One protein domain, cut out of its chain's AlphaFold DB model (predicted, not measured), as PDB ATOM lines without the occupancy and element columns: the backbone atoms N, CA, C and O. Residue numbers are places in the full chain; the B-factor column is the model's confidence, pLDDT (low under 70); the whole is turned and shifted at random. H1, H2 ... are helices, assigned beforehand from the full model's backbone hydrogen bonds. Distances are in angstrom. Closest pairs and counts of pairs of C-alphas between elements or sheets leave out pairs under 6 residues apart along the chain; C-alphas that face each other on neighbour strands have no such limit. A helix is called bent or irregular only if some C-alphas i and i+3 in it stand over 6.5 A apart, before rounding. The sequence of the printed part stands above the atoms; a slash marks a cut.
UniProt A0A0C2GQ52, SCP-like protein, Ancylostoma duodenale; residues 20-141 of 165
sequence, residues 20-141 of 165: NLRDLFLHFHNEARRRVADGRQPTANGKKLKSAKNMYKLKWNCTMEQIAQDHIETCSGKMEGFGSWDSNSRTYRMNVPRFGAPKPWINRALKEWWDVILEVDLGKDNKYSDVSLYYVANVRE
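What this domain is: This is residues 20 to 141 of the 165 residues of the protein "SCP-like protein" of Ancylostoma duodenale (UniProt A0A0C2GQ52). Two long helices, H1 and H3, run side by side the same way, and the short H4 crosses both near their later residues. H2 sits off to one side on long links, touching no helix, and the loop of residues 93 to 101 sticks out. The printed part has 122 residues with four named helices, H1 to H4 in chain order, and no named strand; it is all helix by class, though the helices hold 56 residues, under half. It is compact, with a radius of gyration of the C-alphas of 15.5 A and spans of 44 by 30 by 28 A.

Where its parts are: Find C-alpha 20 at (133.214, 130.516, 216.834); from there H1, residues 20 to 37, runs 25.3 A to C-alpha 37. H3, residues 102 to 118, is also 25.3 A long, beginning at (136.567, 123.565, 209.340), with a kink of 26 degrees near residue 112. H4, residues 131 to 140, ends at (118.576, 114.091, 222.486) and is irregular: C-alphas 132 and 135 are 7.3 A apart. H2 is residues 62 to 72.

How they stand to each other: Start at H1: its residues 21 to 28 touch residues 103 to 110 of H3 at a shallow tilt of 14 degrees, the closest C-alphas being Leu 21 and Lys 103, 6.9 A. Residues 29 to 33 of H1 touch H4, about perpendicular at 80 degrees, closest at the C-alphas of Arg 33 and Arg 140, 6.5 A. Residues 113 to 117 of H3 touch H4, opposite ways at a steep tilt of 68 degrees, only just short of about perpendicular; the C-alphas of Trp 113 and Tyr 135 are closest, 5.2 A. H2 is apart from H1, H3 and H4. Every O i to N i+4 pair is within hydrogen-bond range in H2, against 13 of 14 in H1, 10 of 13 in H3 and 4 of 6 in H4.

The domain as a whole: The farthest C-alphas, Pro 97 and Lys 124, are 47.0 A apart. The printed part has no cut, and its three links, of 24, 29 and 12 residues, are long. Look for pLDDT under 70 at residues 72 to 82, 84 to 87, 93 to 100 and 122 to 141.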
ATOM      1  N   ASN A  20     134.183 130.575 217.921       78.94
ATOM      2  CA  ASN A  20     133.214 130.516 216.834       78.94
ATOM      3  C   ASN A  20     132.918 129.085 216.341       78.94
ATOM      4  O   ASN A  20     131.849 128.860 215.785       78.94
ATOM      5  N   LEU A  21     133.833 128.125 216.509       82.44
ATOM      6  CA  LEU A  21     133.582 126.718 216.198       82.44
ATOM      7  C   LEU A  21     132.775 126.069 217.315       82.44
ATOM      8  O   LEU A  21     131.791 125.401 217.015       82.44
ATOM      9  N   ARG A  22     133.131 126.327 218.580       85.06
ATOM     10  CA  ARG A  22     132.390 125.859 219.767       85.06
ATOM     11  C   ARG A  22     130.925 126.304 219.728       85.06
ATOM     12  O   ARG A  22     130.023 125.497 219.964       85.06
ATOM     13  N   ASP A  23     130.680 127.555 219.335       86.38
ATOM     14  CA  ASP A  23     129.330 128.107 219.184       86.38
ATOM     15  C   ASP A  23     128.513 127.369 218.116       86.38
ATOM     16  O   ASP A  23     127.343 127.078 218.354       86.38
ATOM     17  N   LEU A  24     129.118 126.952 216.993       85.94
ATOM     18  CA  LEU A  24     128.404 126.180 215.962       85.94
ATOM     19  C   LEU A  24     127.808 124.892 216.528       85.94
ATOM     20  O   LEU A  24     126.633 124.611 216.292       85.94
ATOM     21  N   PHE A  25     128.588 124.141 217.307       85.56
ATOM     22  CA  PHE A  25     128.098 122.950 217.994       85.56
ATOM     23  C   PHE A  25     127.004 123.293 218.981       85.56
ATOM     24  O   PHE A  25     125.893 122.767 218.899       85.56
ATOM     25  N   LEU A  26     127.328 124.144 219.952       86.06
ATOM     26  CA  LEU A  26     126.463 124.352 221.099       86.06
ATOM     27  C   LEU A  26     125.121 124.946 220.667       86.06
ATOM     28  O   LEU A  26     124.072 124.536 221.172       86.06
ATOM     29  N   HIS A  27     125.146 125.878 219.715       89.62
ATOM     30  CA  HIS A  27     123.953 126.493 219.163       89.62
ATOM     31  C   HIS A  27     123.122 125.493 218.357       89.62
ATOM     32  O   HIS A  27     121.926 125.366 218.616       89.62
ATOM     33  N   PHE A  28     123.727 124.750 217.418       91.19
ATOM     34  CA  PHE A  28     122.998 123.778 216.595       91.19
ATOM     35  C   PHE A  28     122.218 122.782 217.458       91.19
ATOM     36  O   PHE A  28     121.017 122.572 217.270       91.19
ATOM     37  N   HIS A  29     122.895 122.227 218.457       87.12
ATOM     38  CA  HIS A  29     122.336 121.236 219.356       87.12
ATOM     39  C   HIS A  29     121.239 121.789 220.252       87.12
ATOM     40  O   HIS A  29     120.170 121.191 220.363       87.12
ATOM     41  N   ASN A  30     121.454 122.959 220.850       87.75
ATOM     42  CA  ASN A  30     120.435 123.584 221.682       87.75
ATOM     43  C   ASN A  30     119.207 124.026 220.877       87.75
ATOM     44  O   ASN A  30     118.091 123.919 221.384       87.75
ATOM     45  N   GLU A  31     119.372 124.454 219.625       93.12
ATOM     46  CA  GLU A  31     118.242 124.754 218.745       93.12
ATOM     47  C   GLU A  31     117.479 123.489 218.336       93.12
ATOM     48  O   GLU A  31     116.248 123.483 218.356       93.12
ATOM     49  N   ALA A  32     118.177 122.395 218.016       86.94
ATOM     50  CA  ALA A  32     117.550 121.101 217.745       86.94
ATOM     51  C   ALA A  32     116.749 120.596 218.955       86.94
ATOM     52  O   ALA A  32     115.561 120.286 218.837       86.94
ATOM     53  N   ARG A  33     117.360 120.610 220.142       87.19
ATOM     54  CA  ARG A  33     116.726 120.216 221.406       87.19
ATOM     55  C   ARG A  33     115.521 121.084 221.738       87.19
ATOM     56  O   ARG A  33     114.484 120.541 222.105       87.19
ATOM     57  N   ARG A  34     115.608 122.402 221.529       89.25
ATOM     58  CA  ARG A  34     114.470 123.322 221.685       89.25
ATOM     59  C   ARG A  34     113.323 122.959 220.740       89.25
ATOM     60  O   ARG A  34     112.188 122.852 221.187       89.25
ATOM     61  N   ARG A  35     113.598 122.698 219.454       91.06
ATOM     62  CA  ARG A  35     112.553 122.270 218.500       91.06
ATOM     63  C   ARG A  35     111.857 120.982 218.936       91.06
ATOM     64  O   ARG A  35     110.645 120.872 218.760       91.06
ATOM     65  N   VAL A  36     112.600 120.024 219.495       85.75
ATOM     66  CA  VAL A  36     112.020 118.794 220.059       85.75
ATOM     67  C   VAL A  36     111.200 119.092 221.309       85.75
ATOM     68  O   VAL A  36     110.074 118.617 221.412       85.75
ATOM     69  N   ALA A  37     111.728 119.891 222.239       85.38
ATOM     70  CA  ALA A  37     111.026 120.287 223.458       85.38
ATOM     71  C   ALA A  37     109.671 120.935 223.138       85.38
ATOM     72  O   ALA A  37     108.662 120.560 223.730       85.38
ATOM     73  N   ASP A  38     109.634 121.791 222.117       88.31
ATOM     74  CA  ASP A  38     108.427 122.476 221.649       88.31
ATOM     75  C   ASP A  38     107.476 121.578 220.829       88.31
ATOM     76  O   ASP A  38     106.408 122.030 220.420       88.31
ATOM     77  N   GLY A  39     107.854 120.334 220.509       86.00
ATOM     78  CA  GLY A  39     107.067 119.451 219.635       86.00
ATOM     79  C   GLY A  39     106.979 119.936 218.180       86.00
ATOM     80  O   GLY A  39     106.021 119.649 217.462       86.00
ATOM     81  N   ARG A  40     107.962 120.729 217.738       91.06
ATOM     82  CA  ARG A  40     108.008 121.329 216.394       91.06
ATOM     83  C   ARG A  40     108.986 120.636 215.455       91.06
ATOM     84  O   ARG A  40     109.019 120.997 214.282       91.06
ATOM     85  N   GLN A  41     109.782 119.688 215.948       89.06
ATOM     86  CA  GLN A  41     110.759 118.967 215.138       89.06
ATOM     87  C   GLN A  41     110.048 118.023 214.152       89.06
ATOM     88  O   GLN A  41     109.376 117.098 214.614       89.06
ATOM     89  N   PRO A  42     110.196 118.223 212.829       89.44
ATOM     90  CA  PRO A  42     109.638 117.318 211.831       89.44
ATOM     91  C   PRO A  42     110.301 115.939 211.860       89.44
ATOM     92  O   PRO A  42     111.457 115.810 212.276       89.44
ATOM     93  N   THR A  43     109.554 114.952 211.377       85.25
ATOM     94  CA  THR A  43     109.970 113.564 211.148       85.25
ATOM     95  C   THR A  43     109.438 113.080 209.795       85.25
ATOM     96  O   THR A  43     108.795 113.850 209.073       85.25
ATOM     97  N   ALA A  44     109.633 111.797 209.478       85.25
ATOM     98  CA  ALA A  44     109.096 111.196 208.261       85.25
ATOM     99  C   ALA A  44     107.578 111.387 208.116       85.25
ATOM    100  O   ALA A  44     106.840 111.531 209.099       85.25
ATOM    101  N   ASN A  45     107.108 111.344 206.867       85.38
ATOM    102  CA  ASN A  45     105.686 111.355 206.509       85.38
ATOM    103  C   ASN A  45     104.920 112.599 206.998       85.38
ATOM    104  O   ASN A  45     103.746 112.514 207.356       85.38
ATOM    105  N   GLY A  46     105.590 113.755 207.063       82.06
ATOM    106  CA  GLY A  46     104.981 115.023 207.486       82.06
ATOM    107  C   GLY A  46     104.614 115.086 208.973       82.06
ATOM    108  O   GLY A  46     103.936 116.023 209.404       82.06
ATOM    109  N   LYS A  47     105.053 114.105 209.770       86.56
ATOM    110  CA  LYS A  47     104.819 114.057 211.214       86.56
ATOM    111  C   LYS A  47     105.805 114.957 211.965       86.56
ATOM    112  O   LYS A  47     106.739 115.531 211.403       86.56
ATOM    113  N   LYS A  48     105.557 115.115 213.265       86.94
ATOM    114  CA  LYS A  48     106.424 115.832 214.203       86.94
ATOM    115  C   LYS A  48     106.639 114.991 215.450       86.94
ATOM    116  O   LYS A  48     105.733 114.270 215.873       86.94
ATOM    117  N   LEU A  49     107.805 115.143 216.071       82.88
ATOM    118  CA  LEU A  49     108.054 114.581 217.394       82.88
ATOM    119  C   LEU A  49     107.132 115.221 218.425       82.88
ATOM    120  O   LEU A  49     106.882 116.429 218.391       82.88
ATOM    121  N   LYS A  50     106.684 114.420 219.394       81.44
ATOM    122  CA  LYS A  50     106.008 114.970 220.571       81.44
ATOM    123  C   LYS A  50     106.961 115.842 221.380       81.44
ATOM    124  O   LYS A  50     108.158 115.551 221.452       81.44
ATOM    125  N   SER A  51     106.395 116.854 222.033       82.75
ATOM    126  CA  SER A  51     107.113 117.712 222.968       82.75
ATOM    127  C   SER A  51     107.794 116.902 224.073       82.75
ATOM    128  O   SER A  51     107.270 115.900 224.566       82.75
ATOM    129  N   ALA A  52     108.983 117.348 224.472       77.19
ATOM    130  CA  ALA A  52     109.771 116.726 225.528       77.19
ATOM    131  C   ALA A  52     109.770 117.615 226.778       77.19
ATOM    132  O   ALA A  52     110.302 118.720 226.756       77.19
ATOM    133  N   LYS A  53     109.210 117.113 227.887       75.50
ATOM    134  CA  LYS A  53     109.058 117.878 229.144       75.50
ATOM    135  C   LYS A  53     110.349 118.034 229.963       75.50
ATOM    136  O   LYS A  53     110.409 118.888 230.832       75.50
ATOM    137  N   ASN A  54     111.366 117.205 229.718       75.88
ATOM    138  CA  ASN A  54     112.629 117.196 230.471       75.88
ATOM    139  C   ASN A  54     113.841 117.332 229.527       75.88
ATOM    140  O   ASN A  54     114.795 116.562 229.611       75.88
ATOM    141  N   MET A  55     113.786 118.283 228.589       78.94
ATOM    142  CA  MET A  55     114.861 118.518 227.623       78.94
ATOM    143  C   MET A  55     115.838 119.588 228.129       78.94
ATOM    144  O   MET A  55     115.573 120.783 228.055       78.94
ATOM    145  N   TYR A  56     117.002 119.164 228.618       78.31
ATOM    146  CA  TYR A  56     118.002 120.069 229.191       78.31
ATOM    147  C   TYR A  56     118.797 120.799 228.097       78.31
ATOM    148  O   TYR A  56     119.302 120.157 227.179       78.31
ATOM    149  N   LYS A  57     118.976 122.119 228.190       80.06
ATOM    150  CA  LYS A  57     119.987 122.851 227.411       80.06
ATOM    151  C   LYS A  57     121.379 122.387 227.813       80.06
ATOM    152  O   LYS A  57     121.702 122.209 228.986       80.06
ATOM    153  N   LEU A  58     122.210 122.245 226.809       82.25
ATOM    154  CA  LEU A  58     123.584 121.835 226.957       82.25
ATOM    155  C   LEU A  58     124.433 123.046 227.304       82.25
ATOM    156  O   LEU A  58     124.132 124.181 226.911       82.25
ATOM    157  N   LYS A  59     125.538 122.770 227.980       83.06
ATOM    158  CA  LYS A  59     126.644 123.699 228.157       83.06
ATOM    159  C   LYS A  59     127.886 123.077 227.555       83.06
ATOM    160  O   LYS A  59     128.016 121.855 227.523       83.06
ATOM    161  N   TRP A  60     128.777 123.929 227.074       81.94
ATOM    162  CA  TRP A  60     130.084 123.475 226.644       81.94
ATOM    163  C   TRP A  60     130.893 122.987 227.844       81.94
ATOM    164  O   TRP A  60     130.789 123.554 228.933       81.94
ATOM    165  N   ASN A  61     131.685 121.940 227.640       81.75
ATOM    166  CA  ASN A  61     132.589 121.403 228.645       81.75
ATOM    167  C   ASN A  61     133.969 121.224 228.007       81.75
ATOM    168  O   ASN A  61     134.152 120.368 227.144       81.75
ATOM    169  N   CYS A  62     134.938 122.019 228.458       82.94
ATOM    170  CA  CYS A  62     136.297 122.008 227.924       82.94
ATOM    171  C   CYS A  62     137.019 120.667 228.142       82.94
ATOM    172  O   CYS A  62     137.876 120.296 227.346       82.94
ATOM    173  N   THR A  63     136.672 119.904 229.185       79.69
ATOM    174  CA  THR A  63     137.221 118.557 229.406       79.69
ATOM    175  C   THR A  63     136.722 117.574 228.350       79.69
ATOM    176  O   THR A  63     137.501 116.762 227.855       79.69
ATOM    177  N   MET A  64     135.443 117.663 227.977       77.69
ATOM    178  CA  MET A  64     134.870 116.827 226.917       77.69
ATOM    179  C   MET A  64     135.428 117.213 225.550       77.69
ATOM    180  O   MET A  64     135.765 116.336 224.761       77.69
ATOM    181  N   GLU A  65     135.592 118.517 225.305       80.44
ATOM    182  CA  GLU A  65     136.298 119.006 224.123       80.44
ATOM    183  C   GLU A  65     137.709 118.416 224.043       80.44
ATOM    184  O   GLU A  65     138.085 117.904 222.995       80.44
ATOM    185  N   GLN A  66     138.469 118.438 225.144       78.06
ATOM    186  CA  GLN A  66     139.830 117.907 225.162       78.06
ATOM    187  C   GLN A  66     139.878 116.411 224.858       78.06
ATOM    188  O   GLN A  66     140.653 116.001 224.004       78.06
ATOM    189  N   ILE A  67     139.067 115.603 225.545       76.25
ATOM    190  CA  ILE A  67     139.059 114.146 225.339       76.25
ATOM    191  C   ILE A  67     138.770 113.827 223.881       76.25
ATOM    192  O   ILE A  67     139.414 112.988 223.263       76.25
ATOM    193  N   ALA A  68     137.832 114.553 223.299       76.00
ATOM    194  CA  ALA A  68     137.468 114.292 221.939       76.00
ATOM    195  C   ALA A  68     138.462 114.902 220.927       76.00
ATOM    196  O   ALA A  68     138.607 114.336 219.849       76.00
ATOM    197  N   GLN A  69     139.223 115.955 221.271       75.62
ATOM    198  CA  GLN A  69     140.426 116.374 220.528       75.62
ATOM    199  C   GLN A  69     141.500 115.274 220.530       75.62
ATOM    200  O   GLN A  69     142.060 114.955 219.480       75.62
ATOM    201  N   ASP A  70     141.757 114.669 221.690       75.25
ATOM    202  CA  ASP A  70     142.773 113.623 221.853       75.25
ATOM    203  C   ASP A  70     142.445 112.396 220.978       75.25
ATOM    204  O   ASP A  70     143.309 111.858 220.283       75.25
ATOM    205  N   HIS A  71     141.172 111.999 220.913       71.38
ATOM    206  CA  HIS A  71     140.725 110.864 220.092       71.38
ATOM    207  C   HIS A  71     140.899 111.074 218.592       71.38
ATOM    208  O   HIS A  71     141.198 110.134 217.848       71.38
ATOM    209  N   ILE A  72     140.705 112.304 218.126       69.31
ATOM    210  CA  ILE A  72     140.772 112.615 216.699       69.31
ATOM    211  C   ILE A  72     142.191 112.913 216.217       69.31
ATOM    212  O   ILE A  72     142.405 112.957 215.005       69.31
ATOM    213  N   GLU A  73     143.149 113.078 217.135       67.56
ATOM    214  CA  GLU A  73     144.547 113.400 216.830       67.56
ATOM    215  C   GLU A  73     145.184 112.361 215.894       67.56
ATOM    216  O   GLU A  73     145.971 112.705 215.014       67.56
ATOM    217  N   THR A  74     144.798 111.091 216.039       62.81
ATOM    218  CA  THR A  74     145.339 109.975 215.246       62.81
ATOM    219  C   THR A  74     144.535 109.661 213.984       62.81
ATOM    220  O   THR A  74     144.955 108.814 213.198       62.81
ATOM    221  N   CYS A  75     143.368 110.290 213.787       62.94
ATOM    222  CA  CYS A  75     142.412 109.960 212.719       62.94
ATOM    223  C   CYS A  75     142.071 108.456 212.611       62.94
ATOM    224  O   CYS A  75     141.635 107.998 211.556       62.94
ATOM    225  N   SER A  76     142.249 107.679 213.686       63.97
ATOM    226  CA  SER A  76     142.120 106.213 213.668       63.97
ATOM    227  C   SER A  76     140.682 105.713 213.501       63.97
ATOM    228  O   SER A  76     140.468 104.534 213.235       63.97
ATOM    229  N   GLY A  77     139.691 106.595 213.673       56.47
ATOM    230  CA  GLY A  77     138.268 106.257 213.604       56.47
ATOM    231  C   GLY A  77     137.752 105.450 214.799       56.47
ATOM    232  O   GLY A  77     136.582 105.081 214.806       56.47
ATOM    233  N   LYS A  78     138.590 105.179 215.809       62.09
ATOM    234  CA  LYS A  78     138.183 104.458 217.019       62.09
ATOM    235  C   LYS A  78     137.343 105.359 217.928       62.09
ATOM    236  O   LYS A  78     137.752 106.471 218.247       62.09
ATOM    237  N   MET A  79     136.185 104.857 218.359       61.41
ATOM    238  CA  MET A  79     135.250 105.548 219.262       61.41
ATOM    239  C   MET A  79     135.196 104.883 220.647       61.41
ATOM    240  O   MET A  79     134.129 104.669 221.209       61.41
ATOM    241  N   GLU A  80     136.353 104.517 221.194       66.06
ATOM    242  CA  GLU A  80     136.482 103.855 222.500       66.06
ATOM    243  C   GLU A  80     137.196 104.777 223.486       66.06
ATOM    244  O   GLU A  80     138.087 105.508 223.077       66.06
ATOM    245  N   GLY A  81     136.879 104.730 224.783       65.50
ATOM    246  CA  GLY A  81     137.623 105.494 225.801       65.50
ATOM    247  C   GLY A  81     137.018 106.846 226.194       65.50
ATOM    248  O   GLY A  81     137.712 107.675 226.773       65.50
ATOM    249  N   PHE A  82     135.724 107.059 225.934       63.88
ATOM    250  CA  PHE A  82     134.964 108.225 226.416       63.88
ATOM    251  C   PHE A  82     134.395 108.049 227.839       63.88
ATOM    252  O   PHE A  82     133.711 108.928 228.361       63.88
ATOM    253  N   GLY A  83     134.689 106.924 228.500       70.69
ATOM    254  CA  GLY A  83     134.166 106.619 229.831       70.69
ATOM    255  C   GLY A  83     132.646 106.465 229.812       70.69
ATOM    256  O   GLY A  83     132.123 105.645 229.067       70.69
ATOM    257  N   SER A  84     131.944 107.250 230.632       69.31
ATOM    258  CA  SER A  84     130.476 107.270 230.701       69.31
ATOM    259  C   SER A  84     129.831 108.275 229.737       69.31
ATOM    260  O   SER A  84     128.680 108.653 229.946       69.31
ATOM    261  N   TRP A  85     130.584 108.806 228.772       67.62
ATOM    262  CA  TRP A  85     130.086 109.780 227.803       67.62
ATOM    263  C   TRP A  85     129.905 109.140 226.433       67.62
ATOM    264  O   TRP A  85     130.750 108.367 225.986       67.62
ATOM    265  N   ASP A  86     128.829 109.526 225.757       69.75
ATOM    266  CA  ASP A  86     128.571 109.140 224.376       69.75
ATOM    267  C   ASP A  86     129.260 110.080 223.386       69.75
ATOM    268  O   ASP A  86     129.687 111.191 223.717       69.75
ATOM    269  N   SER A  87     129.396 109.619 222.142       69.94
ATOM    270  CA  SER A  87     130.108 110.365 221.110       69.94
ATOM    271  C   SER A  87     129.492 110.165 219.730       69.94
ATOM    272  O   SER A  87     129.017 109.091 219.384       69.94
ATOM    273  N   ASN A  88     129.535 111.217 218.915       74.06
ATOM    274  CA  ASN A  88     129.223 111.148 217.493       74.06
ATOM    275  C   ASN A  88     130.512 111.384 216.701       74.06
ATOM    276  O   ASN A  88     131.267 112.308 217.008       74.06
ATOM    277  N   SER A  89     130.758 110.592 215.656       73.69
ATOM    278  CA  SER A  89     131.823 110.870 214.685       73.69
ATOM    279  C   SER A  89     131.318 110.887 213.255       73.69
ATOM    280  O   SER A  89     130.261 110.360 212.902       73.69
ATOM    281  N   ARG A  90     132.091 111.573 212.417       75.25
ATOM    282  CA  ARG A  90     131.899 111.592 210.979       75.25
ATOM    283  C   ARG A  90     133.253 111.782 210.322       75.25
ATOM    284  O   ARG A  90     133.935 112.773 210.576       75.25
ATOM    285  N   THR A  91     133.615 110.842 209.461       72.69
ATOM    286  CA  THR A  91     134.876 110.879 208.721       72.69
ATOM    287  C   THR A  91     134.599 111.252 207.277       72.69
ATOM    288  O   THR A  91     133.794 110.611 206.603       72.69
ATOM    289  N   TYR A  92     135.296 112.271 206.785       72.19
ATOM    290  CA  TYR A  92     135.267 112.654 205.380       72.19
ATOM    291  C   TYR A  92     136.616 112.344 204.742       72.19
ATOM    292  O   TYR A  92     137.659 112.759 205.246       72.19
ATOM    293  N   ARG A  93     136.605 111.651 203.601       68.88
ATOM    294  CA  ARG A  93     137.791 111.569 202.745       68.88
ATOM    295  C   ARG A  93     137.942 112.907 202.026       68.88
ATOM    296  O   ARG A  93     137.066 113.292 201.254       68.88
ATOM    297  N   MET A  94     139.021 113.630 202.313       62.69
ATOM    298  CA  MET A  94     139.310 114.926 201.700       62.69
ATOM    299  C   MET A  94     140.577 114.856 200.855       62.69
ATOM    300  O   MET A  94     141.577 114.282 201.276       62.69
ATOM    301  N   ASN A  95     140.554 115.526 199.703       57.75
ATOM    302  CA  ASN A  95     141.778 115.850 198.980       57.75
ATOM    303  C   ASN A  95     142.492 117.008 199.699       57.75
ATOM    304  O   ASN A  95     141.855 117.971 200.140       57.75
ATOM    305  N   VAL A  96     143.820 116.905 199.788       48.47
ATOM    306  CA  VAL A  96     144.740 117.743 200.584       48.47
ATOM    307  C   VAL A  96     144.554 119.277 200.475       48.47
ATOM    308  O   VAL A  96     144.786 119.958 201.473       48.47
ATOM    309  N   PRO A  97     144.058 119.886 199.374       50.62
ATOM    310  CA  PRO A  97     143.898 121.344 199.318       50.62
ATOM    311  C   PRO A  97     142.780 121.915 200.212       50.62
ATOM    312  O   PRO A  97     142.691 123.128 200.373       50.62
ATOM    313  N   ARG A  98     141.886 121.082 200.775       51.72
ATOM    314  CA  ARG A  98     140.671 121.541 201.491       51.72
ATOM    315  C   ARG A  98     140.786 121.572 203.024       51.72
ATOM    316  O   ARG A  98     139.802 121.874 203.697       51.72
ATOM    317  N   PHE A  99     141.977 121.335 203.576       56.69
ATOM    318  CA  PHE A  99     142.256 121.273 205.024       56.69
ATOM    319  C   PHE A  99     142.286 122.635 205.759       56.69
ATOM    320  O   PHE A  99     142.718 122.702 206.907       56.69
ATOM    321  N   GLY A 100     141.850 123.735 205.133       61.59
ATOM    322  CA  GLY A 100     141.922 125.082 205.722       61.59
ATOM    323  C   GLY A 100     140.620 125.625 206.326       61.59
ATOM    324  O   GLY A 100     140.648 126.644 207.011       61.59
ATOM    325  N   ALA A 101     139.473 124.985 206.071       74.06
ATOM    326  CA  ALA A 101     138.156 125.543 206.393       74.06
ATOM    327  C   ALA A 101     137.280 124.540 207.172       74.06
ATOM    328  O   ALA A 101     136.516 123.800 206.554       74.06
ATOM    329  N   PRO A 102     137.329 124.517 208.519       75.38
ATOM    330  CA  PRO A 102     136.567 123.565 209.340       75.38
ATOM    331  C   PRO A 102     135.047 123.780 209.299       75.38
ATOM    332  O   PRO A 102     134.272 122.825 209.293       75.38
ATOM    333  N   LYS A 103     134.596 125.040 209.253       82.44
ATOM    334  CA  LYS A 103     133.184 125.417 209.444       82.44
ATOM    335  C   LYS A 103     132.193 124.720 208.486       82.44
ATOM    336  O   LYS A 103     131.177 124.229 208.977       82.44
ATOM    337  N   PRO A 104     132.426 124.642 207.160       82.56
ATOM    338  CA  PRO A 104     131.517 123.939 206.250       82.56
ATOM    339  C   PRO A 104     131.351 122.451 206.582       82.56
ATOM    340  O   PRO A 104     130.240 121.931 206.518       82.56
ATOM    341  N   TRP A 105     132.433 121.782 206.981       80.69
ATOM    342  CA  TRP A 105     132.420 120.359 207.326       80.69
ATOM    343  C   TRP A 105     131.739 120.099 208.664       80.69
ATOM    344  O   TRP A 105     130.976 119.144 208.782       80.69
ATOM    345  N   ILE A 106     131.935 120.999 209.628       82.44
ATOM    346  CA  ILE A 106     131.218 120.973 210.903       82.44
ATOM    347  C   ILE A 106     129.710 121.073 210.659       82.44
ATOM    348  O   ILE A 106     128.950 120.200 211.068       82.44
ATOM    349  N   ASN A 107     129.268 122.088 209.912       86.19
ATOM    350  CA  ASN A 107     127.850 122.257 209.592       86.19
ATOM    351  C   ASN A 107     127.272 121.052 208.842       86.19
ATOM    352  O   ASN A 107     126.139 120.651 209.104       86.19
ATOM    353  N   ARG A 108     128.047 120.475 207.916       85.00
ATOM    354  CA  ARG A 108     127.636 119.288 207.169       85.00
ATOM    355  C   ARG A 108     127.394 118.106 208.099       85.00
ATOM    356  O   ARG A 108     126.338 117.495 208.008       85.00
ATOM    357  N   ALA A 109     128.328 117.801 208.987       84.69
ATOM    358  CA  ALA A 109     128.190 116.641 209.850       84.69
ATOM    359  C   ALA A 109     127.091 116.819 210.907       84.69
ATOM    360  O   ALA A 109     126.321 115.892 211.126       84.69
ATOM    361  N   LEU A 110     126.940 118.023 211.476       85.69
ATOM    362  CA  LEU A 110     125.812 118.356 212.358       85.69
ATOM    363  C   LEU A 110     124.466 118.100 211.663       85.69
ATOM    364  O   LEU A 110     123.572 117.477 212.236       85.69
ATOM    365  N   LYS A 111     124.343 118.543 210.406       88.69
ATOM    366  CA  LYS A 111     123.159 118.301 209.578       88.69
ATOM    367  C   LYS A 111     122.965 116.812 209.291       88.69
ATOM    368  O   LYS A 111     121.872 116.309 209.500       88.69
ATOM    369  N   GLU A 112     124.009 116.103 208.865       84.31
ATOM    370  CA  GLU A 112     123.947 114.665 208.566       84.31
ATOM    371  C   GLU A 112     123.544 113.829 209.792       84.31
ATOM    372  O   GLU A 112     122.772 112.888 209.648       84.31
ATOM    373  N   TRP A 113     124.007 114.178 210.994       83.88
ATOM    374  CA  TRP A 113     123.586 113.507 212.229       83.88
ATOM    375  C   TRP A 113     122.135 113.758 212.588       83.88
ATOM    376  O   TRP A 113     121.466 112.856 213.082       83.88
ATOM    377  N   TRP A 114     121.656 114.984 212.382       87.12
ATOM    378  CA  TRP A 114     120.301 115.337 212.771       87.12
ATOM    379  C   TRP A 114     119.259 114.873 211.763       87.12
ATOM    380  O   TRP A 114     118.222 114.362 212.168       87.12
ATOM    381  N   ASP A 115     119.532 115.016 210.467       89.38
ATOM    382  CA  ASP A 115     118.551 114.797 209.403       89.38
ATOM    383  C   ASP A 115     118.089 113.347 209.277       89.38
ATOM    384  O   ASP A 115     117.037 113.110 208.691       89.38
ATOM    385  N   VAL A 116     118.781 112.389 209.903       84.00
ATOM    386  CA  VAL A 116     118.270 111.017 210.054       84.00
ATOM    387  C   VAL A 116     116.862 111.018 210.662       84.00
ATOM    388  O   VAL A 116     116.023 110.211 210.279       84.00
ATOM    389  N   ILE A 117     116.549 111.971 211.553       80.88
ATOM    390  CA  ILE A 117     115.212 112.092 212.153       80.88
ATOM    391  C   ILE A 117     114.106 112.368 211.122       80.88
ATOM    392  O   ILE A 117     112.942 112.072 211.383       80.88
ATOM    393  N   LEU A 118     114.445 112.939 209.964       85.94
ATOM    394  CA  LEU A 118     113.488 113.262 208.905       85.94
ATOM    395  C   LEU A 118     113.037 112.021 208.131       85.94
ATOM    396  O   LEU A 118     111.976 112.060 207.523       85.94
ATOM    397  N   GLU A 119     113.791 110.925 208.214       82.94
ATOM    398  CA  GLU A 119     113.516 109.672 207.500       82.94
ATOM    399  C   GLU A 119     112.921 108.584 208.411       82.94
ATOM    400  O   GLU A 119     112.554 107.509 207.943       82.94
ATOM    401  N   VAL A 120     112.778 108.854 209.715       75.06
ATOM    402  CA  VAL A 120     112.284 107.876 210.696       75.06
ATOM    403  C   VAL A 120     110.949 108.309 211.303       75.06
ATOM    404  O   VAL A 120     110.741 109.475 211.641       75.06
ATOM    405  N   ASP A 121     110.045 107.347 211.494       74.31
ATOM    406  CA  ASP A 121     108.825 107.503 212.287       74.31
ATOM    407  C   ASP A 121     109.026 106.892 213.683       74.31
ATOM    408  O   ASP A 121     108.956 105.678 213.859       74.31
ATOM    409  N   LEU A 122     109.281 107.735 214.691       67.94
ATOM    410  CA  LEU A 122     109.495 107.285 216.080       67.94
ATOM    411  C   LEU A 122     108.197 106.940 216.833       67.94
ATOM    412  O   LEU A 122     108.225 106.670 218.041       67.94
ATOM    413  N   GLY A 123     107.051 106.970 216.148       65.44
ATOM    414  CA  GLY A 123     105.758 106.645 216.730       65.44
ATOM    415  C   GLY A 123     105.371 107.549 217.907       65.44
ATOM    416  O   GLY A 123     105.870 108.658 218.096       65.44
ATOM    417  N   LYS A 124     104.422 107.082 218.726       64.50
ATOM    418  CA  LYS A 124     103.809 107.890 219.797       64.50
ATOM    419  C   LYS A 124     104.701 108.096 221.025       64.50
ATOM    420  O   LYS A 124     104.391 108.991 221.814       64.50
ATOM    421  N   ASP A 125     105.767 107.319 221.174       67.00
ATOM    422  CA  ASP A 125     106.566 107.281 222.404       67.00
ATOM    423  C   ASP A 125     107.961 107.897 222.231       67.00
ATOM    424  O   ASP A 125     108.719 107.967 223.196       67.00
ATOM    425  N   ASN A 126     108.312 108.356 221.020       67.31
ATOM    426  CA  ASN A 126     109.642 108.871 220.677       67.31
ATOM    427  C   ASN A 126     110.791 107.915 221.084       67.31
ATOM    428  O   ASN A 126     111.879 108.394 221.437       67.31
ATOM    429  N   LYS A 127     110.530 106.598 221.090       65.56
ATOM    430  CA  LYS A 127     111.458 105.561 221.560       65.56
ATOM    431  C   LYS A 127     112.574 105.336 220.553       65.56
ATOM    432  O   LYS A 127     112.356 105.390 219.347       65.56
ATOM    433  N   TYR A 128     113.761 105.060 221.078       62.47
ATOM    434  CA  TYR A 128     114.877 104.584 220.283       62.47
ATOM    435  C   TYR A 128     114.550 103.183 219.769       62.47
ATOM    436  O   TYR A 128     114.384 102.261 220.565       62.47
ATOM    437  N   SER A 129     114.387 103.043 218.459       58.00
ATOM    438  CA  SER A 129     113.964 101.785 217.839       58.00
ATOM    439  C   SER A 129     115.052 101.122 217.003       58.00
ATOM    440  O   SER A 129     114.892  99.959 216.655       58.00
ATOM    441  N   ASP A 130     116.122 101.842 216.651       60.88
ATOM    442  CA  ASP A 130     117.113 101.376 215.681       60.88
ATOM    443  C   ASP A 130     118.470 102.081 215.836       60.88
ATOM    444  O   ASP A 130     118.538 103.242 216.236       60.88
ATOM    445  N   VAL A 131     119.551 101.384 215.473       59.34
ATOM    446  CA  VAL A 131     120.941 101.868 215.549       59.34
ATOM    447  C   VAL A 131     121.220 103.095 214.671       59.34
ATOM    448  O   VAL A 131     122.099 103.891 214.991       59.34
ATOM    449  N   SER A 132     120.467 103.290 213.588       59.75
ATOM    450  CA  SER A 132     120.543 104.472 212.717       59.75
ATOM    451  C   SER A 132     120.249 105.770 213.471       59.75
ATOM    452  O   SER A 132     120.792 106.823 213.134       59.75
ATOM    453  N   LEU A 133     119.461 105.695 214.546       61.22
ATOM    454  CA  LEU A 133     119.133 106.833 215.394       61.22
ATOM    455  C   LEU A 133     120.250 107.195 216.368       61.22
ATOM    456  O   LEU A 133     120.085 108.190 217.064       61.22
ATOM    457  N   TYR A 134     121.355 106.446 216.445       63.38
ATOM    458  CA  TYR A 134     122.430 106.658 217.425       63.38
ATOM    459  C   TYR A 134     122.868 108.123 217.490       63.38
ATOM    460  O   TYR A 134     122.827 108.759 218.542       63.38
ATOM    461  N   TYR A 135     123.142 108.713 216.325       65.12
ATOM    462  CA  TYR A 135     123.546 110.112 216.228       65.12
ATOM    463  C   TYR A 135     122.470 111.081 216.730       65.12
ATOM    464  O   TYR A 135     122.786 112.058 217.409       65.12
ATOM    465  N   VAL A 136     121.200 110.798 216.431       61.41
ATOM    466  CA  VAL A 136     120.031 111.585 216.853       61.41
ATOM    467  C   VAL A 136     119.766 111.419 218.348       61.41
ATOM    468  O   VAL A 136     119.404 112.382 219.023       61.41
ATOM    469  N   ALA A 137     119.953 110.216 218.882       61.56
ATOM    470  CA  ALA A 137     119.807 109.910 220.293       61.56
ATOM    471  C   ALA A 137     120.857 110.642 221.105       61.56
ATOM    472  O   ALA A 137     120.476 111.320 222.044       61.56
ATOM    473  N   ASN A 138     122.111 110.676 220.663       61.91
ATOM    474  CA  ASN A 138     123.164 111.466 221.305       61.91
ATOM    475  C   ASN A 138     122.927 112.980 221.172       61.91
ATOM    476  O   ASN A 138     123.443 113.770 221.954       61.91
ATOM    477  N   VAL A 139     122.094 113.416 220.214       57.81
ATOM    478  CA  VAL A 139     121.597 114.801 220.167       57.81
ATOM    479  C   VAL A 139     120.483 115.052 221.195       57.81
ATOM    480  O   VAL A 139     120.311 116.177 221.683       57.81
ATOM    481  N   ARG A 140     119.705 114.027 221.541       51.19
ATOM    482  CA  ARG A 140     118.576 114.091 222.486       51.19
ATOM    483  C   ARG A 140     118.983 113.761 223.927       51.19
ATOM    484  O   ARG A 140     118.432 114.350 224.857       51.19
ATOM    485  N   GLU A 141     120.002 112.948 224.112       45.44
ATOM    486  CA  GLU A 141     120.702 112.637 225.355       45.44
ATOM    487  C   GLU A 141     122.022 113.430 225.370       45.44
ATOM    488  O   GLU A 141     122.229 114.294 224.524       45.44
TER     489      GLU A 141